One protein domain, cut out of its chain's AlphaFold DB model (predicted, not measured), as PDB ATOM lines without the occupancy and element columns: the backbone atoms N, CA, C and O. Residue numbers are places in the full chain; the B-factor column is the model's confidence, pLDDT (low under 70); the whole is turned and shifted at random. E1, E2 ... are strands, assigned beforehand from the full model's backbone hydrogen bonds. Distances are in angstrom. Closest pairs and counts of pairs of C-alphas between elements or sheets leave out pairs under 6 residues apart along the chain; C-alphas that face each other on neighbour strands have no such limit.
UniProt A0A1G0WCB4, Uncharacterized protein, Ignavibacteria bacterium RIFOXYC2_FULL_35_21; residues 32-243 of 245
ATOM      1  N   LYS A  32     124.053 166.289 160.033       52.44
ATOM      2  CA  LYS A  32     122.997 165.318 159.676       52.44
ATOM      3  C   LYS A  32     121.631 165.666 160.263       52.44
ATOM      4  O   LYS A  32     120.627 165.180 159.758       52.44
ATOM      5  N   TYR A  33     121.603 166.477 161.318       60.78
ATOM      6  CA  TYR A  33     120.372 166.868 162.007       60.78
ATOM      7  C   TYR A  33     119.885 168.264 161.616       60.78
ATOM      8  O   TYR A  33     118.776 168.639 161.995       60.78
ATOM      9  N   GLY A  34     120.698 169.027 160.873       66.56
ATOM     10  CA  GLY A  34     120.325 170.336 160.353       66.56
ATOM     11  C   GLY A  34     119.247 170.199 159.284       66.56
ATOM     12  O   GLY A  34     119.462 169.563 158.253       66.56
ATOM     13  N   ILE A  35     118.081 170.788 159.534       74.62
ATOM     14  CA  ILE A  35     116.979 170.791 158.573       74.62
ATOM     15  C   ILE A  35     117.078 172.040 157.707       74.62
ATOM     16  O   ILE A  35     117.226 173.153 158.204       74.62
ATOM     17  N   HIS A  36     116.946 171.843 156.400       83.38
ATOM     18  CA  HIS A  36     116.766 172.904 155.420       83.38
ATOM     19  C   HIS A  36     115.427 172.697 154.714       83.38
ATOM     20  O   HIS A  36     115.014 171.556 154.502       83.38
ATOM     21  N   TYR A  37     114.757 173.791 154.361       89.38
ATOM     22  CA  TYR A  37     113.564 173.747 153.521       89.38
ATOM     23  C   TYR A  37     113.938 173.928 152.050       89.38
ATOM     24  O   TYR A  37     114.942 174.568 151.729       89.38
ATOM     25  N   ASN A  38     113.134 173.358 151.157       90.19
ATOM     26  CA  ASN A  38     113.337 173.474 149.713       90.19
ATOM     27  C   ASN A  38     112.501 174.604 149.113       90.19
ATOM     28  O   ASN A  38     112.913 175.218 148.130       90.19
ATOM     29  N   TYR A  39     111.313 174.850 149.671       92.12
ATOM     30  CA  TYR A  39     110.409 175.889 149.192       92.12
ATOM     31  C   TYR A  39     109.455 176.381 150.286       92.12
ATOM     32  O   TYR A  39     109.093 175.655 151.212       92.12
ATOM     33  N   VAL A  40     109.017 177.631 150.136       96.38
ATOM     34  CA  VAL A  40     107.895 178.205 150.888       96.38
ATOM     35  C   VAL A  40     106.580 177.697 150.297       96.38
ATOM     36  O   VAL A  40     106.424 177.658 149.072       96.38
ATOM     37  N   LEU A  41     105.634 177.295 151.151       96.31
ATOM     38  CA  LEU A  41     104.330 176.817 150.692       96.31
ATOM     39  C   LEU A  41     103.563 177.939 149.984       96.31
ATOM     40  O   LEU A  41     103.626 179.105 150.365       96.31
ATOM     41  N   THR A  42     102.821 177.596 148.934       94.50
ATOM     42  CA  THR A  42     101.957 178.578 148.260       94.50
ATOM     43  C   THR A  42     100.730 178.912 149.106       94.50
ATOM     44  O   THR A  42     100.360 180.078 149.206       94.50
ATOM     45  N   ASP A  43     100.130 177.891 149.722       95.69
ATOM     46  CA  ASP A  43      99.084 178.045 150.730       95.69
ATOM     47  C   ASP A  43      99.747 178.217 152.102       95.69
ATOM     48  O   ASP A  43     100.622 177.438 152.481       95.69
ATOM     49  N   GLN A  44      99.372 179.282 152.802       97.00
ATOM     50  CA  GLN A  44      99.918 179.648 154.105       97.00
ATOM     51  C   GLN A  44      98.876 179.525 155.219       97.00
ATOM     52  O   GLN A  44      99.217 179.778 156.371       97.00
ATOM     53  N   THR A  45      97.638 179.130 154.905       96.62
ATOM     54  CA  THR A  45      96.513 179.077 155.845       96.62
ATOM     55  C   THR A  45      95.995 177.665 156.097       96.62
ATOM     56  O   THR A  45      95.535 177.409 157.207       96.62
ATOM     57  N   ASN A  46      96.127 176.735 155.141       95.25
ATOM     58  CA  ASN A  46      95.604 175.367 155.269       95.25
ATOM     59  C   ASN A  46      96.682 174.281 155.218       95.25
ATOM     60  O   ASN A  46      97.630 174.347 154.437       95.25
ATOM     61  N   SER A  47      96.454 173.197 155.963       93.31
ATOM     62  CA  SER A  47      97.395 172.085 156.152       93.31
ATOM     63  C   SER A  47      98.765 172.543 156.662       93.31
ATOM     64  O   SER A  47      99.800 172.024 156.236       93.31
ATOM     65  N   VAL A  48      98.767 173.512 157.580       95.94
ATOM     66  CA  VAL A  48      99.971 174.164 158.113       95.94
ATOM     67  C   VAL A  48     100.048 174.102 159.638       95.94
ATOM     68  O   VAL A  48      99.056 173.845 160.311       95.94
ATOM     69  N   ILE A  49     101.235 174.331 160.215       95.12
ATOM     70  CA  ILE A  49     101.393 174.379 161.682       95.12
ATOM     71  C   ILE A  49     100.651 175.583 162.269       95.12
ATOM     72  O   ILE A  49      99.971 175.463 163.285       95.12
ATOM     73  N   MET A  50     100.795 176.740 161.624       96.88
ATOM     74  CA  MET A  50     100.189 177.998 162.038       96.88
ATOM     75  C   MET A  50      99.678 178.727 160.793       96.88
ATOM     76  O   MET A  50     100.494 179.048 159.929       96.88
ATOM     77  N   PRO A  51      98.366 178.994 160.677       97.62
ATOM     78  CA  PRO A  51      97.819 179.763 159.565       97.62
ATOM     79  C   PRO A  51      98.350 181.197 159.551       97.62
ATOM     80  O   PRO A  51      98.097 181.975 160.472       97.62
ATOM     81  N   LEU A  52      99.054 181.572 158.489       97.75
ATOM     82  CA  LEU A  52      99.604 182.906 158.293       97.75
ATOM     83  C   LEU A  52      98.774 183.659 157.249       97.75
ATOM     84  O   LEU A  52      98.933 183.481 156.043       97.75
ATOM     85  N   HIS A  53      97.887 184.519 157.742       97.44
ATOM     86  CA  HIS A  53      97.130 185.490 156.960       97.44
ATOM     87  C   HIS A  53      97.084 186.804 157.737       97.44
ATOM     88  O   HIS A  53      96.895 186.802 158.953       97.44
ATOM     89  N   VAL A  54      97.251 187.936 157.052       97.69
ATOM     90  CA  VAL A  54      97.213 189.261 157.691       97.69
ATOM     91  C   VAL A  54      95.883 189.459 158.416       97.69
ATOM     92  O   VAL A  54      94.815 189.323 157.822       97.69
ATOM     93  N   GLY A  55      95.944 189.787 159.703       96.88
ATOM     94  CA  GLY A  55      94.774 189.907 160.571       96.88
ATOM     95  C   GLY A  55      94.531 188.699 161.475       96.88
ATOM     96  O   GLY A  55      93.883 188.882 162.506       96.88
ATOM     97  N   ASN A  56      95.096 187.521 161.173       98.44
ATOM     98  CA  ASN A  56      95.010 186.367 162.072       98.44
ATOM     99  C   ASN A  56      95.547 186.739 163.454       98.44
ATOM    100  O   ASN A  56      96.613 187.354 163.568       98.44
ATOM    101  N   THR A  57      94.789 186.391 164.490       97.44
ATOM    102  CA  THR A  57      95.044 186.837 165.861       97.44
ATOM    103  C   THR A  57      94.783 185.710 166.857       97.44
ATOM    104  O   THR A  57      93.788 184.996 166.747       97.44
ATOM    105  N   TRP A  58      95.640 185.596 167.870       98.00
ATOM    106  CA  TRP A  58      95.513 184.674 168.999       98.00
ATOM    107  C   TRP A  58      95.669 185.449 170.298       98.00
ATOM    108  O   TRP A  58      96.658 186.157 170.471       98.00
ATOM    109  N   ILE A  59      94.711 185.311 171.210       97.12
ATOM    110  CA  ILE A  59      94.681 186.029 172.486       97.12
ATOM    111  C   ILE A  59      94.909 185.032 173.612       97.12
ATOM    112  O   ILE A  59      94.202 184.024 173.701       97.12
ATOM    113  N   TYR A  60      95.858 185.339 174.489       97.56
ATOM    114  CA  TYR A  60      96.306 184.453 175.555       97.56
ATOM    115  C   TYR A  60      96.034 185.041 176.928       97.56
ATOM    116  O   TYR A  60      96.128 186.253 177.131       97.56
ATOM    117  N   ASN A  61      95.754 184.153 177.877       97.25
ATOM    118  CA  ASN A  61      95.947 184.418 179.289       97.25
ATOM    119  C   ASN A  61      97.405 184.117 179.619       97.25
ATOM    120  O   ASN A  61      97.886 183.031 179.295       97.25
ATOM    121  N   VAL A  62      98.094 185.057 180.250       95.25
ATOM    122  CA  VAL A  62      99.509 184.931 180.593       95.25
ATOM    123  C   VAL A  62      99.665 184.899 182.091       95.25
ATOM    124  O   VAL A  62      99.222 185.821 182.774       95.25
ATOM    125  N   GLN A  63     100.334 183.871 182.592       94.88
ATOM    126  CA  GLN A  63     100.668 183.712 183.999       94.88
ATOM    127  C   GLN A  63     102.181 183.824 184.183       94.88
ATOM    128  O   GLN A  63     102.935 182.981 183.703       94.88
ATOM    129  N   GLU A  64     102.620 184.859 184.900       90.31
ATOM    130  CA  GLU A  64     103.999 184.994 185.376       90.31
ATOM    131  C   GLU A  64     104.153 184.243 186.698       90.31
ATOM    132  O   GLU A  64     103.486 184.556 187.690       90.31
ATOM    133  N   ILE A  65     105.061 183.274 186.729       87.62
ATOM    134  CA  ILE A  65     105.317 182.407 187.875       87.62
ATOM    135  C   ILE A  65     106.760 182.616 188.325       87.62
ATOM    136  O   ILE A  65     107.696 182.527 187.539       87.62
ATOM    137  N   LYS A  66     106.963 182.877 189.617       82.00
ATOM    138  CA  LYS A  66     108.297 182.999 190.212       82.00
ATOM    139  C   LYS A  66     108.408 182.067 191.401       82.00
ATOM    140  O   LYS A  66     107.610 182.151 192.335       82.00
ATOM    141  N   SER A  67     109.392 181.172 191.358       76.50
ATOM    142  CA  SER A  67     109.630 180.181 192.418       76.50
ATOM    143  C   SER A  67     108.361 179.378 192.759       76.50
ATOM    144  O   SER A  67     108.026 179.181 193.927       76.50
ATOM    145  N   GLY A  68     107.610 178.973 191.727       76.38
ATOM    146  CA  GLY A  68     106.373 178.195 191.854       76.38
ATOM    147  C   GLY A  68     105.135 178.975 192.317       76.38
ATOM    148  O   GLY A  68     104.081 178.370 192.493       76.38
ATOM    149  N   SER A  69     105.229 180.293 192.519       80.81
ATOM    150  CA  SER A  69     104.092 181.140 192.902       80.81
ATOM    151  C   SER A  69     103.657 182.042 191.750       80.81
ATOM    152  O   SER A  69     104.503 182.676 191.122       80.81
ATOM    153  N   LEU A  70     102.346 182.140 191.507       90.06
ATOM    154  CA  LEU A  70     101.772 183.111 190.572       90.06
ATOM    155  C   LEU A  70     102.044 184.533 191.080       90.06
ATOM    156  O   LEU A  70     101.650 184.890 192.192       90.06
ATOM    157  N   VAL A  71     102.713 185.338 190.260       91.62
ATOM    158  CA  VAL A  71     103.061 186.732 190.560       91.62
ATOM    159  C   VAL A  71     102.109 187.689 189.857       91.62
ATOM    160  O   VAL A  71     101.683 188.682 190.449       91.62
ATOM    161  N   ARG A  72     101.776 187.397 188.598       92.38
ATOM    162  CA  ARG A  72     100.969 188.275 187.754       92.38
ATOM    163  C   ARG A  72     100.176 187.467 186.742       92.38
ATOM    164  O   ARG A  72     100.639 186.437 186.265       92.38
ATOM    165  N   GLU A  73      99.009 187.992 186.394       95.81
ATOM    166  CA  GLU A  73      98.176 187.498 185.307       95.81
ATOM    167  C   GLU A  73      97.757 188.673 184.412       95.81
ATOM    168  O   GLU A  73      97.419 189.750 184.918       95.81
ATOM    169  N   TYR A  74      97.850 188.512 183.093       95.00
ATOM    170  CA  TYR A  74      97.479 189.539 182.114       95.00
ATOM    171  C   TYR A  74      97.145 188.922 180.751       95.00
ATOM    172  O   TYR A  74      97.301 187.725 180.546       95.00
ATOM    173  N   LEU A  75      96.660 189.750 179.824       94.50
ATOM    174  CA  LEU A  75      96.382 189.336 178.451       94.50
ATOM    175  C   LEU A  75      97.516 189.751 177.523       94.50
ATOM    176  O   LEU A  75      97.978 190.890 177.599       94.50
ATOM    177  N   ASP A  76      97.887 188.855 176.619       93.69
ATOM    178  CA  ASP A  76      98.830 189.129 175.536       93.69
ATOM    179  C   ASP A  76      98.308 188.535 174.221       93.69
ATOM    180  O   ASP A  76      97.303 187.815 174.195       93.69
ATOM    181  N   THR A  77      98.908 188.903 173.095       93.62
ATOM    182  CA  THR A  77      98.380 188.596 171.768       93.62
ATOM    183  C   THR A  77      99.490 188.297 170.775       93.62
ATOM    184  O   THR A  77     100.449 189.050 170.657       93.62
ATOM    185  N   ILE A  78      99.300 187.238 169.986       95.06
ATOM    186  CA  ILE A  78     100.025 187.051 168.727       95.06
ATOM    187  C   ILE A  78      99.144 187.566 167.597       95.06
ATOM    188  O   ILE A  78      97.955 187.243 167.543       95.06
ATOM    189  N   LYS A  79      99.714 188.339 166.674       95.50
ATOM    190  CA  LYS A  79      98.980 188.862 165.521       95.50
ATOM    191  C   LYS A  79      99.839 188.891 164.269       95.50
ATOM    192  O   LYS A  79     100.925 189.457 164.280       95.50
ATOM    193  N   VAL A  80      99.313 188.368 163.165       96.69
ATOM    194  CA  VAL A  80      99.924 188.556 161.844       96.69
ATOM    195  C   VAL A  80      99.584 189.956 161.347       96.69
ATOM    196  O   VAL A  80      98.414 190.279 161.120       96.69
ATOM    197  N   VAL A  81     100.596 190.805 161.193       95.69
ATOM    198  CA  VAL A  81     100.402 192.233 160.907       95.69
ATOM    199  C   VAL A  81     100.635 192.596 159.450       95.69
ATOM    200  O   VAL A  81      99.980 193.510 158.953       95.69
ATOM    201  N   ASN A  82     101.523 191.885 158.755       96.19
ATOM    202  CA  ASN A  82     101.885 192.229 157.385       96.19
ATOM    203  C   ASN A  82     102.375 191.011 156.588       96.19
ATOM    204  O   ASN A  82     102.873 190.047 157.164       96.19
ATOM    205  N   GLU A  83     102.265 191.080 155.262       96.19
ATOM    206  CA  GLU A  83     102.906 190.150 154.325       96.19
ATOM    207  C   GLU A  83     104.059 190.884 153.629       96.19
ATOM    208  O   GLU A  83     103.885 191.982 153.095       96.19
ATOM    209  N   VAL A  84     105.245 190.280 153.622       94.81
ATOM    210  CA  VAL A  84     106.462 190.856 153.047       94.81
ATOM    211  C   VAL A  84     107.198 189.838 152.181       94.81
ATOM    212  O   VAL A  84     107.086 188.624 152.358       94.81
ATOM    213  N   LEU A  85     107.986 190.342 151.228       93.81
ATOM    214  CA  LEU A  85     108.861 189.518 150.402       93.81
ATOM    215  C   LEU A  85     110.313 189.665 150.858       93.81
ATOM    216  O   LEU A  85     110.898 190.740 150.738       93.81
ATOM    217  N   HIS A  86     110.921 188.564 151.293       87.44
ATOM    218  CA  HIS A  86     112.362 188.486 151.545       87.44
ATOM    219  C   HIS A  86     112.991 187.534 150.538       87.44
ATOM    220  O   HIS A  86     112.636 186.364 150.493       87.44
ATOM    221  N   ASN A  87     113.933 188.021 149.725       86.25
ATOM    222  CA  ASN A  87     114.586 187.224 148.678       86.25
ATOM    223  C   ASN A  87     113.590 186.509 147.737       86.25
ATOM    224  O   ASN A  87     113.825 185.378 147.330       86.25
ATOM    225  N   ASN A  88     112.489 187.185 147.384       89.12
ATOM    226  CA  ASN A  88     111.364 186.657 146.591       89.12
ATOM    227  C   ASN A  88     110.565 185.516 147.246       89.12
ATOM    228  O   ASN A  88     109.736 184.898 146.583       89.12
ATOM    229  N   GLU A  89     110.767 185.257 148.533       92.88
ATOM    230  CA  GLU A  89     109.941 184.345 149.315       92.88
ATOM    231  C   GLU A  89     108.899 185.120 150.114       92.88
ATOM    232  O   GLU A  89     109.168 186.232 150.576       92.88
ATOM    233  N   LYS A  90     107.723 184.518 150.302       94.88
ATOM    234  CA  LYS A  90     106.647 185.081 151.116       94.88
ATOM    235  C   LYS A  90     106.919 184.845 152.602       94.88
ATOM    236  O   LYS A  90     107.115 183.707 153.023       94.88
ATOM    237  N   TRP A  91     106.902 185.922 153.375       95.75
ATOM    238  CA  TRP A  91     107.068 185.935 154.824       95.75
ATOM    239  C   TRP A  91     105.999 186.825 155.450       95.75
ATOM    240  O   TRP A  91     105.474 187.731 154.805       95.75
ATOM    241  N   PHE A  92     105.693 186.578 156.715       96.25
ATOM    242  CA  PHE A  92     104.671 187.308 157.445       96.25
ATOM    243  C   PHE A  92     105.276 187.951 158.668       96.25
ATOM    244  O   PHE A  92     105.883 187.266 159.482       96.25
ATOM    245  N   GLU A  93     105.099 189.255 158.791       94.75
ATOM    246  CA  GLU A  93     105.429 189.988 160.000       94.75
ATOM    247  C   GLU A  93     104.404 189.634 161.079       94.75
ATOM    248  O   GLU A  93     103.190 189.692 160.844       94.75
ATOM    249  N   VAL A  94     104.891 189.252 162.254       93.50
ATOM    250  CA  VAL A  94     104.068 188.798 163.367       93.50
ATOM    251  C   VAL A  94     104.455 189.579 164.611       93.50
ATOM    252  O   VAL A  94     105.601 189.539 165.053       93.50
ATOM    253  N   TRP A  95     103.480 190.272 165.194       90.94
ATOM    254  CA  TRP A  95     103.591 190.718 166.576       90.94
ATOM    255  C   TRP A  95     103.531 189.491 167.459       90.94
ATOM    256  O   TRP A  95     102.528 188.771 167.462       90.94
ATOM    257  N   TRP A  96     104.636 189.240 168.143       86.25
ATOM    258  CA  TRP A  96     104.802 188.088 169.002       86.25
ATOM    259  C   TRP A  96     104.791 188.515 170.463       86.25
ATOM    260  O   TRP A  96     105.111 189.651 170.810       86.25
ATOM    261  N   ILE A  97     104.406 187.569 171.305       77.56
ATOM    262  CA  ILE A  97     104.332 187.711 172.753       77.56
ATOM    263  C   ILE A  97     105.648 188.248 173.331       77.56
ATOM    264  O   ILE A  97     106.722 187.737 173.011       77.56
ATOM    265  N   ASN A  98     105.533 189.202 174.261       60.84
ATOM    266  CA  ASN A  98     106.628 189.728 175.089       60.84
ATOM    267  C   ASN A  98     107.859 190.263 174.319       60.84
ATOM    268  O   ASN A  98     108.968 190.251 174.860       60.84
ATOM    269  N   ASP A  99     107.685 190.735 173.080       61.41
ATOM    270  CA  ASP A  99     108.787 191.248 172.261       61.41
ATOM    271  C   ASP A  99     108.488 192.637 171.664       61.41
ATOM    272  O   ASP A  99     108.301 192.819 170.464       61.41
ATOM    273  N   ASP A 100     108.447 193.654 172.532       56.97
ATOM    274  CA  ASP A 100     108.112 195.042 172.160       56.97
ATOM    275  C   ASP A 100     109.113 195.692 171.175       56.97
ATOM    276  O   ASP A 100     108.839 196.759 170.625       56.97
ATOM    277  N   ASN A 101     110.290 195.091 170.961       60.28
ATOM    278  CA  ASN A 101     111.410 195.714 170.239       60.28
ATOM    279  C   ASN A 101     111.880 194.939 168.998       60.28
ATOM    280  O   ASN A 101     112.936 195.250 168.444       60.28
ATOM    281  N   SER A 102     111.138 193.923 168.576       67.38
ATOM    282  CA  SER A 102     111.635 192.900 167.661       67.38
ATOM    283  C   SER A 102     110.567 192.521 166.658       67.38
ATOM    284  O   SER A 102     109.474 192.069 166.994       67.38
ATOM    285  N   THR A 103     110.903 192.713 165.392       79.75
ATOM    286  CA  THR A 103     110.066 192.262 164.295       79.75
ATOM    287  C   THR A 103     110.344 190.778 164.066       79.75
ATOM    288  O   THR A 103     111.457 190.403 163.671       79.75
ATOM    289  N   ILE A 104     109.345 189.930 164.322       89.06
ATOM    290  CA  ILE A 104     109.398 188.500 164.007       89.06
ATOM    291  C   ILE A 104     108.758 188.269 162.642       89.06
ATOM    292  O   ILE A 104     107.677 188.779 162.351       89.06
ATOM    293  N   PHE A 105     109.415 187.464 161.810       92.94
ATOM    294  CA  PHE A 105     108.879 187.005 160.538       92.94
ATOM    295  C   PHE A 105     108.698 185.493 160.536       92.94
ATOM    296  O   PHE A 105     109.649 184.758 160.803       92.94
ATOM    297  N   LEU A 106     107.506 185.031 160.163       95.38
ATOM    298  CA  LEU A 106     107.169 183.615 160.045       95.38
ATOM    299  C   LEU A 106     106.836 183.225 158.602       95.38
ATOM    300  O   LEU A 106     106.348 184.043 157.821       95.38
ATOM    301  N   THR A 107     107.079 181.966 158.243       97.00
ATOM    302  CA  THR A 107     106.588 181.384 156.986       97.00
ATOM    303  C   THR A 107     106.423 179.870 157.097       97.00
ATOM    304  O   THR A 107     107.248 179.197 157.720       97.00
ATOM    305  N   ASN A 108     105.375 179.310 156.492       97.62
ATOM    306  CA  ASN A 108     105.232 177.864 156.356       97.62
ATOM    307  C   ASN A 108     105.987 177.375 155.112       97.62
ATOM    308  O   ASN A 108     105.845 177.909 154.011       97.62
ATOM    309  N   THR A 109     106.770 176.317 155.279       96.12
ATOM    310  CA  THR A 109     107.604 175.697 154.234       96.12
ATOM    311  C   THR A 109     107.245 174.224 154.056       96.12
ATOM    312  O   THR A 109     106.379 173.715 154.760       96.12
ATOM    313  N   ASP A 110     107.921 173.511 153.158       93.31
ATOM    314  CA  ASP A 110     107.735 172.066 152.975       93.31
ATOM    315  C   ASP A 110     108.104 171.213 154.201       93.31
ATOM    316  O   ASP A 110     107.661 170.070 154.313       93.31
ATOM    317  N   VAL A 111     108.879 171.765 155.140       93.06
ATOM    318  CA  VAL A 111     109.312 171.056 156.355       93.06
ATOM    319  C   VAL A 111     108.581 171.490 157.625       93.06
ATOM    320  O   VAL A 111     108.521 170.717 158.583       93.06
ATOM    321  N   GLY A 112     108.018 172.699 157.650       94.81
ATOM    322  CA  GLY A 112     107.363 173.258 158.832       94.81
ATOM    323  C   GLY A 112     107.358 174.785 158.875       94.81
ATOM    324  O   GLY A 112     107.596 175.445 157.859       94.81
ATOM    325  N   LEU A 113     107.092 175.331 160.060       95.81
ATOM    326  CA  LEU A 113     107.066 176.763 160.348       95.81
ATOM    327  C   LEU A 113     108.484 177.277 160.610       95.81
ATOM    328  O   LEU A 113     109.159 176.812 161.527       95.81
ATOM    329  N   TRP A 114     108.927 178.246 159.817       94.00
ATOM    330  CA  TRP A 114     110.218 178.909 159.979       94.00
ATOM    331  C   TRP A 114     110.054 180.294 160.574       94.00
ATOM    332  O   TRP A 114     109.097 180.994 160.256       94.00
ATOM    333  N   MET A 115     111.035 180.691 161.381       90.81
ATOM    334  CA  MET A 115     111.082 181.979 162.058       90.81
ATOM    335  C   MET A 115     112.384 182.721 161.758       90.81
ATOM    336  O   MET A 115     113.464 182.127 161.769       90.81
ATOM    337  N   LYS A 116     112.280 184.034 161.540       87.19
ATOM    338  CA  LYS A 116     113.375 185.013 161.538       87.19
ATOM    339  C   LYS A 116     113.052 186.111 162.552       87.19
ATOM    340  O   LYS A 116     111.895 186.486 162.682       87.19
ATOM    341  N   CYS A 117     114.065 186.666 163.205       77.19
ATOM    342  CA  CYS A 117     113.928 187.876 164.022       77.19
ATOM    343  C   CYS A 117     115.034 188.876 163.673       77.19
ATOM    344  O   CYS A 117     116.195 188.489 163.491       77.19
ATOM    345  N   GLU A 118     114.681 190.162 163.576       65.94
ATOM    346  CA  GLU A 118     115.624 191.230 163.201       65.94
ATOM    347  C   GLU A 118     116.769 191.369 164.208       65.94
ATOM    348  O   GLU A 118     117.931 191.520 163.826       65.94
ATOM    349  N   ILE A 119     116.460 191.229 165.499       61.47
ATOM    350  CA  ILE A 119     117.441 191.296 166.590       61.47
ATOM    351  C   ILE A 119     118.324 190.039 166.697       61.47
ATOM    352  O   ILE A 119     119.321 190.046 167.416       61.47
ATOM    353  N   CYS A 120     118.002 188.979 165.953       61.81
ATOM    354  CA  CYS A 120     118.710 187.697 165.947       61.81
ATOM    355  C   CYS A 120     119.658 187.553 164.742       61.81
ATOM    356  O   CYS A 120     119.848 186.457 164.205       61.81
ATOM    357  N   ASP A 121     120.215 188.667 164.263       61.47
ATOM    358  CA  ASP A 121     121.024 188.756 163.040       61.47
ATOM    359  C   ASP A 121     120.288 188.288 161.763       61.47
ATOM    360  O   ASP A 121     120.929 187.812 160.822       61.47
ATOM    361  N   ASN A 122     118.947 188.364 161.717       62.84
ATOM    362  CA  ASN A 122     118.120 187.823 160.624       62.84
ATOM    363  C   ASN A 122     118.336 186.324 160.336       62.84
ATOM    364  O   ASN A 122     117.993 185.827 159.255       62.84
ATOM    365  N   LYS A 123     118.910 185.578 161.284       74.69
ATOM    366  CA  LYS A 123     119.083 184.133 161.139       74.69
ATOM    367  C   LYS A 123     117.719 183.460 161.175       74.69
ATOM    368  O   LYS A 123     116.840 183.836 161.944       74.69
ATOM    369  N   SER A 124     117.547 182.472 160.304       79.94
ATOM    370  CA  SER A 124     116.325 181.673 160.244       79.94
ATOM    371  C   SER A 124     116.491 180.421 161.091       79.94
ATOM    372  O   SER A 124     117.535 179.771 161.027       79.94
ATOM    373  N   SER A 125     115.462 180.076 161.852       86.50
ATOM    374  CA  SER A 125     115.381 178.826 162.604       86.50
ATOM    375  C   SER A 125     114.083 178.103 162.272       86.50
ATOM    376  O   SER A 125     113.086 178.737 161.917       86.50
ATOM    377  N   LEU A 126     114.106 176.775 162.366       90.31
ATOM    378  CA  LEU A 126     112.887 175.984 162.284       90.31
ATOM    379  C   LEU A 126     112.192 176.066 163.644       90.31
ATOM    380  O   LEU A 126     112.735 175.610 164.651       90.31
ATOM    381  N   GLU A 127     111.016 176.680 163.671       90.88
ATOM    382  CA  GLU A 127     110.218 176.838 164.886       90.88
ATOM    383  C   GLU A 127     109.484 175.536 165.210       90.88
ATOM    384  O   GLU A 127     109.599 175.000 166.307       90.88
ATOM    385  N   ALA A 128     108.810 174.965 164.211       93.06
ATOM    386  CA  ALA A 128     108.032 173.745 164.370       93.06
ATOM    387  C   ALA A 128     108.059 172.909 163.088       93.06
ATOM    388  O   ALA A 128     107.659 173.375 162.022       93.06
ATOM    389  N   GLN A 129     108.517 171.659 163.182       92.69
ATOM    390  CA  GLN A 129     108.514 170.708 162.066       92.69
ATOM    391  C   GLN A 129     107.160 169.985 161.933       92.69
ATOM    392  O   GLN A 129     106.512 169.677 162.936       92.69
ATOM    393  N   TYR A 130     106.757 169.628 160.709       90.31
ATOM    394  CA  TYR A 130     105.632 168.711 160.495       90.31
ATOM    395  C   TYR A 130     105.929 167.286 161.017       90.31
ATOM    396  O   TYR A 130     107.031 166.770 160.804       90.31
ATOM    397  N   PRO A 131     104.940 166.584 161.611       73.00
ATOM    398  CA  PRO A 131     105.128 165.362 162.415       73.00
ATOM    399  C   PRO A 131     105.496 164.067 161.649       73.00
ATOM    400  O   PRO A 131     105.120 162.970 162.051       73.00
ATOM    401  N   LYS A 132     106.225 164.133 160.530       69.50
ATOM    402  CA  LYS A 132     106.589 162.952 159.714       69.50
ATOM    403  C   LYS A 132     108.032 162.920 159.218       69.50
ATOM    404  O   LYS A 132     108.397 161.977 158.522       69.50
ATOM    405  N   LEU A 133     108.830 163.934 159.538       65.88
ATOM    406  CA  LEU A 133     110.156 164.092 158.952       65.88
ATOM    407  C   LEU A 133     111.241 163.455 159.831       65.88
ATOM    408  O   LEU A 133     111.851 162.496 159.370       65.88
ATOM    409  N   THR A 134     111.434 163.884 161.087       69.69
ATOM    410  CA  THR A 134     112.442 163.313 162.017       69.69
ATOM    411  C   THR A 134     112.245 163.824 163.454       69.69
ATOM    412  O   THR A 134     112.100 165.023 163.632       69.69
ATOM    413  N   SER A 135     112.342 162.982 164.490       76.88
ATOM    414  CA  SER A 135     112.447 163.450 165.890       76.88
ATOM    415  C   SER A 135     113.500 162.640 166.661       76.88
ATOM    416  O   SER A 135     113.486 161.410 166.539       76.88
ATOM    417  N   PRO A 136     114.393 163.273 167.448       85.00
ATOM    418  CA  PRO A 136     114.579 164.724 167.593       85.00
ATOM    419  C   PRO A 136     115.290 165.366 166.385       85.00
ATOM    420  O   PRO A 136     115.885 164.662 165.566       85.00
ATOM    421  N   TYR A 137     115.257 166.699 166.280       86.00
ATOM    422  CA  TYR A 137     115.936 167.461 165.221       86.00
ATOM    423  C   TYR A 137     116.686 168.698 165.731       86.00
ATOM    424  O   TYR A 137     116.392 169.220 166.805       86.00
ATOM    425  N   LEU A 138     117.657 169.181 164.945       86.50
ATOM    426  CA  LEU A 138     118.394 170.412 165.233       86.50
ATOM    427  C   LEU A 138     117.649 171.609 164.623       86.50
ATOM    428  O   LEU A 138     117.755 171.880 163.427       86.50
ATOM    429  N   ALA A 139     116.880 172.308 165.454       84.50
ATOM    430  CA  ALA A 139     116.035 173.440 165.076       84.50
ATOM    431  C   ALA A 139     116.830 174.705 164.726       84.50
ATOM    432  O   ALA A 139     116.450 175.467 163.835       84.50
ATOM    433  N   SER A 140     117.946 174.927 165.428       84.44
ATOM    434  CA  SER A 140     118.849 176.042 165.157       84.44
ATOM    435  C   SER A 140     120.296 175.659 165.423       84.44
ATOM    436  O   SER A 140     120.645 175.120 166.475       84.44
ATOM    437  N   VAL A 141     121.163 175.999 164.468       79.75
ATOM    438  CA  VAL A 141     122.613 175.882 164.629       79.75
ATOM    439  C   VAL A 141     123.219 177.070 165.356       79.75
ATOM    440  O   VAL A 141     124.384 176.989 165.707       79.75
ATOM    441  N   ASN A 142     122.514 178.189 165.510       73.56
ATOM    442  CA  ASN A 142     123.029 179.432 166.086       73.56
ATOM    443  C   ASN A 142     121.882 180.147 166.792       73.56
ATOM    444  O   ASN A 142     121.327 181.101 166.248       73.56
ATOM    445  N   ASP A 143     121.525 179.666 167.977       70.75
ATOM    446  CA  ASP A 143     120.592 180.388 168.828       70.75
ATOM    447  C   ASP A 143     121.387 181.324 169.746       70.75
ATOM    448  O   ASP A 143     122.147 180.871 170.613       70.75
ATOM    449  N   ASN A 144     121.288 182.627 169.479       62.41
ATOM    450  CA  ASN A 144     121.902 183.673 170.295       62.41
ATOM    451  C   ASN A 144     120.933 183.991 171.431       62.41
ATOM    452  O   ASN A 144     120.183 184.965 171.378       62.41
ATOM    453  N   VAL A 145     120.919 183.137 172.446       62.97
ATOM    454  CA  VAL A 145     119.996 183.303 173.561       62.97
ATOM    455  C   VAL A 145     120.665 184.178 174.618       62.97
ATOM    456  O   VAL A 145     121.566 183.726 175.326       62.97
ATOM    457  N   LYS A 146     120.199 185.426 174.744       58.81
ATOM    458  CA  LYS A 146     120.399 186.229 175.955       58.81
ATOM    459  C   LYS A 146     119.310 185.865 176.943       58.81
ATOM    460  O   LYS A 146     118.155 186.233 176.758       58.81
ATOM    461  N   THR A 147     119.667 185.124 177.976       58.06
ATOM    462  CA  THR A 147     118.692 184.598 178.938       58.06
ATOM    463  C   THR A 147     119.204 184.688 180.359       58.06
ATOM    464  O   THR A 147     120.410 184.746 180.598       58.06
ATOM    465  N   LEU A 148     118.270 184.725 181.304       58.47
ATOM    466  CA  LEU A 148     118.565 184.668 182.724       58.47
ATOM    467  C   LEU A 148     118.728 183.205 183.129       58.47
ATOM    468  O   LEU A 148     117.810 182.399 182.983       58.47
ATOM    469  N   VAL A 149     119.900 182.881 183.659       62.91
ATOM    470  CA  VAL A 149     120.205 181.586 184.265       62.91
ATOM    471  C   VAL A 149     120.355 181.793 185.759       62.91
ATOM    472  O   VAL A 149     120.953 182.777 186.188       62.91
ATOM    473  N   TYR A 150     119.816 180.876 186.556       60.56
ATOM    474  CA  TYR A 150     120.101 180.869 187.986       60.56
ATOM    475  C   TYR A 150     121.499 180.295 188.231       60.56
ATOM    476  O   TYR A 150     121.784 179.160 187.836       60.56
ATOM    477  N   ASP A 151     122.374 181.078 188.856       61.28
ATOM    478  CA  ASP A 151     123.705 180.634 189.255       61.28
ATOM    479  C   ASP A 151     123.675 180.150 190.712       61.28
ATOM    480  O   ASP A 151     123.706 180.948 191.650       61.28
ATOM    481  N   ASP A 152     123.659 178.822 190.889       54.56
ATOM    482  CA  ASP A 152     123.695 178.146 192.197       54.56
ATOM    483  C   ASP A 152     124.864 178.620 193.094       54.56
ATOM    484  O   ASP A 152     124.795 178.486 194.316       54.56
ATOM    485  N   SER A 153     125.965 179.123 192.518       65.19
ATOM    486  CA  SER A 153     127.152 179.555 193.270       65.19
ATOM    487  C   SER A 153     127.073 180.996 193.767       65.19
ATOM    488  O   SER A 153     127.697 181.327 194.779       65.19
ATOM    489  N   LEU A 154     126.313 181.835 193.065       68.44
ATOM    490  CA  LEU A 154     126.128 183.250 193.380       68.44
ATOM    491  C   LEU A 154     124.779 183.529 194.056       68.44
ATOM    492  O   LEU A 154     124.590 184.619 194.589       68.44
ATOM    493  N   ASP A 155     123.874 182.545 194.069       68.75
ATOM    494  CA  ASP A 155     122.497 182.664 194.569       68.75
ATOM    495  C   ASP A 155     121.727 183.812 193.887       68.75
ATOM    496  O   ASP A 155     120.901 184.501 194.488       68.75
ATOM    497  N   GLU A 156     122.026 184.049 192.607       65.75
ATOM    498  CA  GLU A 156     121.444 185.129 191.816       65.75
ATOM    499  C   GLU A 156     121.156 184.698 190.372       65.75
ATOM    500  O   GLU A 156     121.666 183.694 189.872       65.75
ATOM    501  N   TYR A 157     120.327 185.484 189.685       62.59
ATOM    502  CA  TYR A 157     120.105 185.327 188.252       62.59
ATOM    503  C   TYR A 157     121.154 186.113 187.474       62.59
ATOM    504  O   TYR A 157     121.235 187.337 187.594       62.59
ATOM    505  N   VAL A 158     121.909 185.418 186.632       64.81
ATOM    506  CA  VAL A 158     122.918 186.009 185.752       64.81
ATOM    507  C   VAL A 158     122.443 185.986 184.307       64.81
ATOM    508  O   VAL A 158     121.769 185.053 183.868       64.81
ATOM    509  N   VAL A 159     122.806 187.015 183.541       66.62
ATOM    510  CA  VAL A 159     122.574 187.017 182.094       66.62
ATOM    511  C   VAL A 159     123.635 186.146 181.441       66.62
ATOM    512  O   VAL A 159     124.827 186.457 181.469       66.62
ATOM    513  N   LEU A 160     123.188 185.060 180.827       66.81
ATOM    514  CA  LEU A 160     124.002 184.224 179.974       66.81
ATOM    515  C   LEU A 160     123.896 184.752 178.540       66.81
ATOM    516  O   LEU A 160     122.806 184.814 177.980       66.81
ATOM    517  N   ASP A 161     125.035 185.136 177.966       68.56
ATOM    518  CA  ASP A 161     125.157 185.546 176.565       68.56
ATOM    519  C   ASP A 161     126.076 184.550 175.857       68.56
ATOM    520  O   ASP A 161     127.308 184.613 175.953       68.56
ATOM    521  N   LYS A 162     125.464 183.529 175.260       69.44
ATOM    522  CA  LYS A 162     126.159 182.384 174.673       69.44
ATOM    523  C   LYS A 162     125.463 181.921 173.399       69.44
ATOM    524  O   LYS A 162     124.270 182.127 173.205       69.44
ATOM    525  N   ASN A 163     126.235 181.240 172.554       75.31
ATOM    526  CA  ASN A 163     125.743 180.632 171.324       75.31
ATOM    527  C   ASN A 163     125.378 179.168 171.577       75.31
ATOM    528  O   ASN A 163     126.243 178.379 171.978       75.31
ATOM    529  N   PHE A 164     124.138 178.801 171.269       79.81
ATOM    530  CA  PHE A 164     123.606 177.456 171.484       79.81
ATOM    531  C   PHE A 164     123.272 176.740 170.178       79.81
ATOM    532  O   PHE A 164     122.986 177.359 169.149       79.81
ATOM    533  N   TYR A 165     123.304 175.411 170.240       85.62
ATOM    534  CA  TYR A 165     122.459 174.564 169.407       85.62
ATOM    535  C   TYR A 165     121.085 174.452 170.073       85.62
ATOM    536  O   TYR A 165     121.025 174.188 171.274       85.62
ATOM    537  N   ARG A 166     120.001 174.624 169.308       86.56
ATOM    538  CA  ARG A 166     118.638 174.330 169.773       86.56
ATOM    539  C   ARG A 166     118.171 173.022 169.166       86.56
ATOM    540  O   ARG A 166     118.097 172.901 167.943       86.56
ATOM    541  N   TRP A 167     117.843 172.073 170.025       87.56
ATOM    542  CA  TRP A 167     117.293 170.782 169.648       87.56
ATOM    543  C   TRP A 167     115.828 170.700 170.054       87.56
ATOM    544  O   TRP A 167     115.442 171.267 171.076       87.56
ATOM    545  N   THR A 168     115.040 169.968 169.273       89.31
ATOM    546  CA  THR A 168     113.599 169.841 169.484       89.31
ATOM    547  C   THR A 168     113.166 168.388 169.356       89.31
ATOM    548  O   THR A 168     113.548 167.693 168.410       89.31
ATOM    549  N   ASN A 169     112.344 167.935 170.299       89.81
ATOM    550  CA  ASN A 169     111.599 166.682 170.223       89.81
ATOM    551  C   ASN A 169     110.110 166.991 170.023       89.81
ATOM    552  O   ASN A 169     109.613 167.962 170.587       89.81
ATOM    553  N   ILE A 170     109.418 166.176 169.226       90.88
ATOM    554  CA  ILE A 170     107.992 166.344 168.923       90.88
ATOM    555  C   ILE A 170     107.201 165.208 169.562       90.88
ATOM    556  O   ILE A 170     107.456 164.035 169.274       90.88
ATOM    557  N   GLU A 171     106.189 165.553 170.349       90.62
ATOM    558  CA  GLU A 171     105.258 164.592 170.933       90.62
ATOM    559  C   GLU A 171     103.825 164.875 170.477       90.62
ATOM    560  O   GLU A 171     103.377 166.017 170.407       90.62
ATOM    561  N   ASN A 172     103.086 163.815 170.139       90.56
ATOM    562  CA  ASN A 172     101.658 163.948 169.870       90.56
ATOM    563  C   ASN A 172     100.922 163.986 171.202       90.56
ATOM    564  O   ASN A 172     100.961 163.015 171.961       90.56
ATOM    565  N   VAL A 173     100.188 165.063 171.438       90.81
ATOM    566  CA  VAL A 173      99.407 165.248 172.656       90.81
ATOM    567  C   VAL A 173      97.923 165.241 172.341       90.81
ATOM    568  O   VAL A 173      97.462 165.713 171.298       90.81
ATOM    569  N   SER A 174      97.147 164.669 173.254       91.44
ATOM    570  CA  SER A 174      95.699 164.554 173.107       91.44
ATOM    571  C   SER A 174      94.993 165.104 174.332       91.44
ATOM    572  O   SER A 174      95.498 164.983 175.445       91.44
ATOM    573  N   ASN A 175      93.799 165.658 174.124       92.62
ATOM    574  CA  ASN A 175      92.971 166.240 175.179       92.62
ATOM    575  C   ASN A 175      93.662 167.361 175.973       92.62
ATOM    576  O   ASN A 175      93.449 167.467 177.180       92.62
ATOM    577  N   VAL A 176      94.439 168.211 175.303       94.44
ATOM    578  CA  VAL A 176      94.945 169.451 175.902       94.44
ATOM    579  C   VAL A 176      93.759 170.391 176.110       94.44
ATOM    580  O   VAL A 176      92.957 170.584 175.194       94.44
ATOM    581  N   ILE A 177      93.595 170.919 177.321       96.62
ATOM    582  CA  ILE A 177      92.470 171.785 177.694       96.62
ATOM    583  C   ILE A 177      93.030 173.161 178.027       96.62
ATOM    584  O   ILE A 177      93.858 173.273 178.920       96.62
ATOM    585  N   VAL A 178      92.530 174.177 177.333       97.12
ATOM    586  CA  VAL A 178      92.812 175.604 177.551       97.12
ATOM    587  C   VAL A 178      91.483 176.370 177.587       97.12
ATOM    588  O   VAL A 178      90.446 175.798 177.228       97.12
ATOM    589  N   PRO A 179      91.449 177.657 177.980       98.00
ATOM    590  CA  PRO A 179      90.202 178.422 178.001       98.00
ATOM    591  C   PRO A 179      89.457 178.467 176.651       98.00
ATOM    592  O   PRO A 179      88.227 178.443 176.642       98.00
ATOM    593  N   ALA A 180      90.171 178.445 175.518       97.69
ATOM    594  CA  ALA A 180      89.584 178.389 174.173       97.69
ATOM    595  C   ALA A 180      88.886 177.057 173.838       97.69
ATOM    596  O   ALA A 180      88.117 176.991 172.877       97.69
ATOM    597  N   GLY A 181      89.147 175.983 174.589       97.31
ATOM    598  CA  GLY A 181      88.530 174.681 174.364       97.31
ATOM    599  C   GLY A 181      89.467 173.497 174.581       97.31
ATOM    600  O   GLY A 181      90.441 173.551 175.329       97.31
ATOM    601  N   ARG A 182      89.130 172.380 173.934       97.81
ATOM    602  CA  ARG A 182      89.885 171.128 174.010       97.81
ATOM    603  C   ARG A 182      90.458 170.783 172.646       97.81
ATOM    604  O   ARG A 182      89.707 170.705 171.675       97.81
ATOM    605  N   PHE A 183      91.747 170.473 172.611       97.38
ATOM    606  CA  PHE A 183      92.488 170.246 171.379       97.38
ATOM    607  C   PHE A 183      93.341 168.975 171.431       97.38
ATOM    608  O   PHE A 183      93.677 168.451 172.495       97.38
ATOM    609  N   ASN A 184      93.695 168.493 170.243       95.25
ATOM    610  CA  ASN A 184      94.760 167.520 170.033       95.25
ATOM    611  C   ASN A 184      95.813 168.207 169.169       95.25
ATOM    612  O   ASN A 184      95.449 168.897 168.216       95.25
ATOM    613  N   GLY A 185      97.085 168.025 169.490       94.56
ATOM    614  CA  GLY A 185      98.145 168.811 168.878       94.56
ATOM    615  C   GLY A 185      99.515 168.172 169.014       94.56
ATOM    616  O   GLY A 185      99.649 166.966 169.234       94.56
ATOM    617  N   LEU A 186     100.522 169.016 168.856       94.88
ATOM    618  CA  LEU A 186     101.932 168.678 168.836       94.88
ATOM    619  C   LEU A 186     102.640 169.517 169.895       94.88
ATOM    620  O   LEU A 186     102.575 170.744 169.856       94.88
ATOM    621  N   GLU A 187     103.300 168.847 170.824       94.12
ATOM    622  CA  GLU A 187     104.173 169.456 171.821       94.12
ATOM    623  C   GLU A 187     105.612 169.441 171.302       94.12
ATOM    624  O   GLU A 187     106.103 168.396 170.868       94.12
ATOM    625  N   TYR A 188     106.286 170.592 171.339       92.44
ATOM    626  CA  TYR A 188     107.670 170.734 170.885       92.44
ATOM    627  C   TYR A 188     108.584 171.025 172.076       92.44
ATOM    628  O   TYR A 188     108.719 172.158 172.524       92.44
ATOM    629  N   GLN A 189     109.250 170.002 172.594       90.00
ATOM    630  CA  GLN A 189     110.153 170.142 173.734       90.00
ATOM    631  C   GLN A 189     111.518 170.633 173.246       90.00
ATOM    632  O   GLN A 189     112.258 169.871 172.617       90.00
ATOM    633  N   ASN A 190     111.854 171.898 173.520       87.44
ATOM    634  CA  ASN A 190     113.120 172.497 173.096       87.44
ATOM    635  C   ASN A 190     114.156 172.503 174.221       87.44
ATOM    636  O   ASN A 190     113.869 172.985 175.315       87.44
ATOM    637  N   TRP A 191     115.384 172.069 173.934       85.50
ATOM    638  CA  TRP A 191     116.534 172.204 174.835       85.50
ATOM    639  C   TRP A 191     117.728 172.842 174.129       85.50
ATOM    640  O   TRP A 191     117.834 172.843 172.897       85.50
ATOM    641  N   LEU A 192     118.641 173.392 174.928       84.69
ATOM    642  CA  LEU A 192     119.826 174.087 174.438       84.69
ATOM    643  C   LEU A 192     121.091 173.288 174.748       84.69
ATOM    644  O   LEU A 192     121.230 172.712 175.823       84.69
ATOM    645  N   GLU A 193     122.046 173.292 173.823       84.19
ATOM    646  CA  GLU A 193     123.379 172.721 174.020       84.19
ATOM    647  C   GLU A 193     124.450 173.779 173.736       84.19
ATOM    648  O   GLU A 193     124.497 174.366 172.649       84.19
ATOM    649  N   ASP A 194     125.311 174.052 174.720       80.50
ATOM    650  CA  ASP A 194     126.437 174.976 174.568       80.50
ATOM    651  C   ASP A 194     127.433 174.406 173.557       80.50
ATOM    652  O   ASP A 194     127.939 173.290 173.693       80.50
ATOM    653  N   LYS A 195     127.751 175.197 172.534       79.75
ATOM    654  CA  LYS A 195     128.567 174.737 171.407       79.75
ATOM    655  C   LYS A 195     129.978 174.303 171.777       79.75
ATOM    656  O   LYS A 195     130.520 173.416 171.117       79.75
ATOM    657  N   ASN A 196     130.560 174.957 172.777       79.69
ATOM    658  CA  ASN A 196     131.964 174.806 173.145       79.69
ATOM    659  C   ASN A 196     132.145 173.675 174.156       79.69
ATOM    660  O   ASN A 196     133.077 172.886 174.055       79.69
ATOM    661  N   THR A 197     131.256 173.615 175.141       78.69
ATOM    662  CA  THR A 197     131.344 172.686 176.275       78.69
ATOM    663  C   THR A 197     130.487 171.440 176.094       78.69
ATOM    664  O   THR A 197     130.668 170.484 176.843       78.69
ATOM    665  N   LYS A 198     129.557 171.444 175.126       80.12
ATOM    666  CA  LYS A 198     128.525 170.410 174.928       80.12
ATOM    667  C   LYS A 198     127.607 170.218 176.136       80.12
ATOM    668  O   LYS A 198     126.911 169.212 176.242       80.12
ATOM    669  N   MET A 199     127.601 171.180 177.059       76.62
ATOM    670  CA  MET A 199     126.701 171.173 178.201       76.62
ATOM    671  C   MET A 199     125.268 171.369 177.713       76.62
ATOM    672  O   MET A 199     124.982 172.336 177.005       76.62
ATOM    673  N   GLN A 200     124.383 170.460 178.111       76.19
ATOM    674  CA  GLN A 200     122.958 170.545 177.822       76.19
ATOM    675  C   GLN A 200     122.244 171.272 178.954       76.19
ATOM    676  O   GLN A 200     122.474 170.996 180.132       76.19
ATOM    677  N   PHE A 201     121.380 172.201 178.575       73.25
ATOM    678  CA  PHE A 201     120.511 172.934 179.473       73.25
ATOM    679  C   PHE A 201     119.094 172.411 179.309       73.25
ATOM    680  O   PHE A 201     118.692 171.999 178.220       73.25
ATOM    681  N   ALA A 202     118.356 172.415 180.413       66.44
ATOM    682  CA  ALA A 202     116.976 171.964 180.455       66.44
ATOM    683  C   ALA A 202     116.057 172.794 179.547       66.44
ATOM    684  O   ALA A 202     116.478 173.801 178.976       66.44
ATOM    685  N   MET A 203     114.803 172.354 179.432       67.06
ATOM    686  CA  MET A 203     113.805 172.953 178.549       67.06
ATOM    687  C   MET A 203     113.740 174.469 178.738       67.06
ATOM    688  O   MET A 203     113.651 174.927 179.872       67.06
ATOM    689  N   SER A 204     113.825 175.238 177.652       73.31
ATOM    690  CA  SER A 204     113.707 176.706 177.691       73.31
ATOM    691  C   SER A 204     112.312 177.179 177.306       73.31
ATOM    692  O   SER A 204     111.816 178.173 177.831       73.31
ATOM    693  N   TYR A 205     111.701 176.466 176.365       83.25
ATOM    694  CA  TYR A 205     110.523 176.893 175.635       83.25
ATOM    695  C   TYR A 205     109.789 175.662 175.098       83.25
ATOM    696  O   TYR A 205     110.399 174.826 174.427       83.25
ATOM    697  N   ILE A 206     108.499 175.537 175.394       89.75
ATOM    698  CA  ILE A 206     107.661 174.425 174.935       89.75
ATOM    699  C   ILE A 206     106.379 174.998 174.332       89.75
ATOM    700  O   ILE A 206     105.455 175.349 175.071       89.75
ATOM    701  N   PRO A 207     106.306 175.143 173.000       93.25
ATOM    702  CA  PRO A 207     105.063 175.469 172.339       93.25
ATOM    703  C   PRO A 207     104.243 174.212 172.060       93.25
ATOM    704  O   PRO A 207     104.760 173.156 171.678       93.25
ATOM    705  N   PHE A 208     102.932 174.373 172.174       96.19
ATOM    706  CA  PHE A 208     101.941 173.393 171.771       96.19
ATOM    707  C   PHE A 208     101.190 173.941 170.568       96.19
ATOM    708  O   PHE A 208     100.446 174.914 170.695       96.19
ATOM    709  N   TYR A 209     101.355 173.309 169.411       96.62
ATOM    710  CA  TYR A 209     100.659 173.698 168.188       96.62
ATOM    711  C   TYR A 209      99.525 172.740 167.857       96.62
ATOM    712  O   TYR A 209      99.643 171.522 167.987       96.62
ATOM    713  N   VAL A 210      98.438 173.297 167.341       96.75
ATOM    714  CA  VAL A 210      97.379 172.547 166.675       96.75
ATOM    715  C   VAL A 210      97.416 172.937 165.200       96.75
ATOM    716  O   VAL A 210      97.229 174.118 164.901       96.75
ATOM    717  N   PRO A 211      97.667 171.992 164.275       95.06
ATOM    718  CA  PRO A 211      97.649 172.289 162.847       95.06
ATOM    719  C   PRO A 211      96.360 173.003 162.433       95.06
ATOM    720  O   PRO A 211      95.288 172.699 162.956       95.06
ATOM    721  N   ASP A 212      96.488 173.963 161.523       96.06
ATOM    722  CA  ASP A 212      95.416 174.836 161.026       96.06
ATOM    723  C   ASP A 212      94.777 175.757 162.079       96.06
ATOM    724  O   ASP A 212      93.826 176.480 161.789       96.06
ATOM    725  N   ILE A 213      95.316 175.779 163.298       97.25
ATOM    726  CA  ILE A 213      94.929 176.726 164.347       97.25
ATOM    727  C   ILE A 213      96.131 177.559 164.760       97.25
ATOM    728  O   ILE A 213      95.992 178.764 164.908       97.25
ATOM    729  N   GLY A 214      97.311 176.960 164.903       96.50
ATOM    730  CA  GLY A 214      98.492 177.616 165.449       96.50
ATOM    731  C   GLY A 214      98.738 177.245 166.914       96.50
ATOM    732  O   GLY A 214      98.345 176.160 167.355       96.50
ATOM    733  N   PRO A 215      99.448 178.098 167.662       95.81
ATOM    734  CA  PRO A 215      99.819 177.792 169.031       95.81
ATOM    735  C   PRO A 215      98.619 177.898 169.979       95.81
ATOM    736  O   PRO A 215      97.784 178.791 169.855       95.81
ATOM    737  N   ILE A 216      98.532 176.970 170.932       97.56
ATOM    738  CA  ILE A 216      97.472 176.932 171.952       97.56
ATOM    739  C   ILE A 216      98.009 177.076 173.378       97.56
ATOM    740  O   ILE A 216      97.285 177.561 174.249       97.56
ATOM    741  N   ILE A 217      99.259 176.666 173.608       95.94
ATOM    742  CA  ILE A 217      99.983 176.827 174.870       95.94
ATOM    743  C   ILE A 217     101.429 177.202 174.555       95.94
ATOM    744  O   ILE A 217     102.016 176.651 173.621       95.94
ATOM    745  N   PHE A 218     102.006 178.089 175.363       91.12
ATOM    746  CA  PHE A 218     103.454 178.264 175.447       91.12
ATOM    747  C   PHE A 218     103.911 178.187 176.893       91.12
ATOM    748  O   PHE A 218     103.346 178.849 177.764       91.12
ATOM    749  N   GLU A 219     104.981 177.446 177.126       90.81
ATOM    750  CA  GLU A 219     105.642 177.394 178.422       90.81
ATOM    751  C   GLU A 219     107.074 177.899 178.276       90.81
ATOM    752  O   GLU A 219     107.850 177.363 177.484       90.81
ATOM    753  N   TYR A 220     107.436 178.924 179.044       86.00
ATOM    754  CA  TYR A 220     108.810 179.410 179.137       86.00
ATOM    755  C   TYR A 220     109.379 179.075 180.501       86.00
ATOM    756  O   TYR A 220     108.798 179.414 181.533       86.00
ATOM    757  N   TYR A 221     110.554 178.468 180.497       81.19
ATOM    758  CA  TYR A 221     111.239 178.007 181.692       81.19
ATOM    759  C   TYR A 221     112.532 178.798 181.893       81.19
ATOM    760  O   TYR A 221     113.250 179.109 180.938       81.19
ATOM    761  N   LEU A 222     112.858 179.110 183.148       74.88
ATOM    762  CA  LEU A 222     114.176 179.630 183.502       74.88
ATOM    763  C   LEU A 222     115.210 178.536 183.258       74.88
ATOM    764  O   LEU A 222     115.103 177.417 183.771       74.88
ATOM    765  N   LEU A 223     116.233 178.876 182.481       68.56
ATOM    766  CA  LEU A 223     117.300 177.945 182.167       68.56
ATOM    767  C   LEU A 223     118.102 177.643 183.433       68.56
ATOM    768  O   LEU A 223     118.650 178.537 184.077       68.56
ATOM    769  N   GLY A 224     118.158 176.363 183.784       62.12
ATOM    770  CA  GLY A 224     118.969 175.838 184.874       62.12
ATOM    771  C   GLY A 224     120.100 174.967 184.339       62.12
ATOM    772  O   GLY A 224     119.971 174.316 183.300       62.12
ATOM    773  N   SER A 225     121.209 174.915 185.078       51.78
ATOM    774  CA  SER A 225     122.293 173.949 184.838       51.78
ATOM    775  C   SER A 225     121.872 172.496 185.117       51.78
ATOM    776  O   SER A 225     122.564 171.561 184.712       51.78
ATOM    777  N   LYS A 226     120.732 172.309 185.796       50.62
ATOM    778  CA  LYS A 226     120.083 171.025 186.077       50.62
ATOM    779  C   LYS A 226     118.637 171.056 185.560       50.62
ATOM    780  O   LYS A 226     117.976 172.086 185.697       50.62
ATOM    781  N   PRO A 227     118.132 169.956 184.976       46.59
ATOM    782  CA  PRO A 227     116.740 169.842 184.559       46.59
ATOM    783  C   PRO A 227     115.814 169.737 185.762       46.59
ATOM    784  O   PRO A 227     115.591 168.658 186.304       46.59
ATOM    785  N   GLU A 228     115.267 170.878 186.166       56.94
ATOM    786  CA  GLU A 228     114.248 170.970 187.203       56.94
ATOM    787  C   GLU A 228     112.959 171.516 186.584       56.94
ATOM    788  O   GLU A 228     112.894 172.660 186.134       56.94
ATOM    789  N   ALA A 229     111.911 170.686 186.559       49.38
ATOM    790  CA  ALA A 229     110.585 171.044 186.043       49.38
ATOM    791  C   ALA A 229     109.925 172.216 186.808       49.38
ATOM    792  O   ALA A 229     108.901 172.741 186.388       49.38
ATOM    793  N   THR A 230     110.503 172.643 187.934       56.56
ATOM    794  CA  THR A 230     110.010 173.715 188.811       56.56
ATOM    795  C   THR A 230     110.330 175.131 188.326       56.56
ATOM    796  O   THR A 230     109.970 176.094 189.000       56.56
ATOM    797  N   ASN A 231     110.975 175.275 187.168       72.00
ATOM    798  CA  ASN A 231     111.461 176.562 186.667       72.00
ATOM    799  C   ASN A 231     110.503 177.277 185.702       72.00
ATOM    800  O   ASN A 231     110.933 178.200 185.012       72.00
ATOM    801  N   LEU A 232     109.231 176.872 185.633       78.69
ATOM    802  CA  LEU A 232     108.229 177.559 184.816       78.69
ATOM    803  C   LEU A 232     108.156 179.041 185.218       78.69
ATOM    804  O   LEU A 232     107.952 179.367 186.387       78.69
ATOM    805  N   ASN A 233     108.344 179.914 184.232       84.81
ATOM    806  CA  ASN A 233     108.395 181.365 184.387       84.81
ATOM    807  C   ASN A 233     107.174 182.044 183.777       84.81
ATOM    808  O   ASN A 233     106.603 182.950 184.375       84.81
ATOM    809  N   LEU A 234     106.790 181.615 182.573       89.00
ATOM    810  CA  LEU A 234     105.618 182.127 181.874       89.00
ATOM    811  C   LEU A 234     104.812 180.960 181.323       89.00
ATOM    812  O   LEU A 234     105.373 180.081 180.667       89.00
ATOM    813  N   LEU A 235     103.506 180.994 181.553       93.25
ATOM    814  CA  LEU A 235     102.536 180.114 180.917       93.25
ATOM    815  C   LEU A 235     101.551 180.963 180.119       93.25
ATOM    816  O   LEU A 235     100.941 181.882 180.659       93.25
ATOM    817  N   PHE A 236     101.396 180.633 178.844       96.00
ATOM    818  CA  PHE A 236     100.433 181.244 177.941       96.00
ATOM    819  C   PHE A 236      99.377 180.209 177.597       96.00
ATOM    820  O   PHE A 236      99.716 179.164 177.050       96.00
ATOM    821  N   GLU A 237      98.110 180.503 177.860       97.56
ATOM    822  CA  GLU A 237      96.991 179.631 177.498       97.56
ATOM    823  C   GLU A 237      96.023 180.371 176.582       97.56
ATOM    824  O   GLU A 237      95.562 181.471 176.895       97.56
ATOM    825  N   LEU A 238      95.703 179.770 175.436       98.31
ATOM    826  CA  LEU A 238      94.831 180.392 174.447       98.31
ATOM    827  C   LEU A 238      93.416 180.594 175.004       98.31
ATOM    828  O   LEU A 238      92.764 179.649 175.457       98.31
ATOM    829  N   ILE A 239      92.919 181.826 174.907       98.31
ATOM    830  CA  ILE A 239      91.550 182.212 175.268       98.31
ATOM    831  C   ILE A 239      90.650 182.206 174.042       98.31
ATOM    832  O   ILE A 239      89.534 181.693 174.080       98.31
ATOM    833  N   SER A 240      91.128 182.794 172.950       98.19
ATOM    834  CA  SER A 240      90.372 182.922 171.711       98.19
ATOM    835  C   SER A 240      91.305 183.177 170.540       98.19
ATOM    836  O   SER A 240      92.405 183.696 170.719       98.19
ATOM    837  N   TYR A 241      90.831 182.878 169.338       98.00
ATOM    838  CA  TYR A 241      91.549 183.132 168.100       98.00
ATOM    839  C   TYR A 241      90.580 183.567 166.998       98.00
ATOM    840  O   TYR A 241      89.398 183.221 167.025       98.00
ATOM    841  N   GLU A 242      91.091 184.323 166.036       98.12
ATOM    842  CA  GLU A 242      90.382 184.763 164.836       98.12
ATOM    843  C   GLU A 242      91.270 184.460 163.629       98.12
ATOM    844  O   GLU A 242      92.402 184.944 163.557       98.12
ATOM    845  N   LEU A 243      90.776 183.619 162.717       97.25
ATOM    846  CA  LEU A 243      91.508 183.158 161.537       97.25
ATOM    847  C   LEU A 243      90.731 183.535 160.280       97.25
ATOM    848  O   LEU A 243      89.523 183.312 160.192       97.25
TER     849      LEU A 243
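This is residues 32 to 243 of the 245 residues of an uncharacterized protein of Ignavibacteria bacterium RIFOXYC2_FULL_35_21 (UniProt A0A1G0WCB4). One sheet of twelve strands curls like part of a barrel and folds back on itself, with its two edge strands, E6 and E7, near each other. The short strands E3 to E6 make one wall, and E1 and E7 to E12 make the broader wall facing it, with the bent E2 as the hinge. The printed part has 212 residues and twelve named strands, E1 to E12 in chain order, with no named helix: the class is all strand. The sheet is antiparallel, in the order E6, E5, E4, E3, E2, E1, E12, E11, E10, E9, E8, E7. The whole is compact, with a radius of gyration of the C-alphas of 16.8 A, and spans 51 by 39 by 33 A.

Begin at one edge of the twisted sheet, with E6 at residues 124 to 129, then cross E5, 112 to 117, E4, 104 to 108, E3, 89 to 95, E2, 69 to 86, and E1, 57 to 66. These six form a meander, each strand the antiparallel neighbour of the one before. Look next at E12, 232 to 242, E11, 214 to 221, E10, 200 to 210, E9, 181 to 194, E8, 156 to 178, and E7, 137 to 151, a second meander ending at the other edge. E1 and E12 are antiparallel at 162 degrees, with N 61 and O 237 within hydrogen-bond range at 2.9 A. E2 bends by 73 degrees at residue 83; its pairing is staggered, with N 74 and O 62 of E1 at 3.0 A and N 84 and O 91 of E3 at 2.8 A. The hairpin E8 and E9 has N 171 and O 187 at 2.9 A. In the hairpin E7 and E8, N 149 and O 158 are 2.9 A apart. The closest C-alphas of E6 and E7 are those of Leu 126 and Ala 139, at 4.9 A.

Find C-alpha 57 at (95.044, 186.837, 165.861), where E1 begins and runs 28.0 A. E2 is 42.8 A long, E9 37.9 A, E8 33.4 A, E7 28.5 A, E10 28.0 A and E12 27.7 A. E12 ends at C-alpha 242, (90.382, 184.763, 164.836).

Look at Thr 42 and Ser 153 for the two C-alphas farthest apart, 51.6 A. Residues 32 to 56 have no named element. The printed part has no cut, and no link between strands is long. The mean pLDDT of the printed part is 84.3; 45 residues are under 70, among them 144 to 162 and 223 to 230.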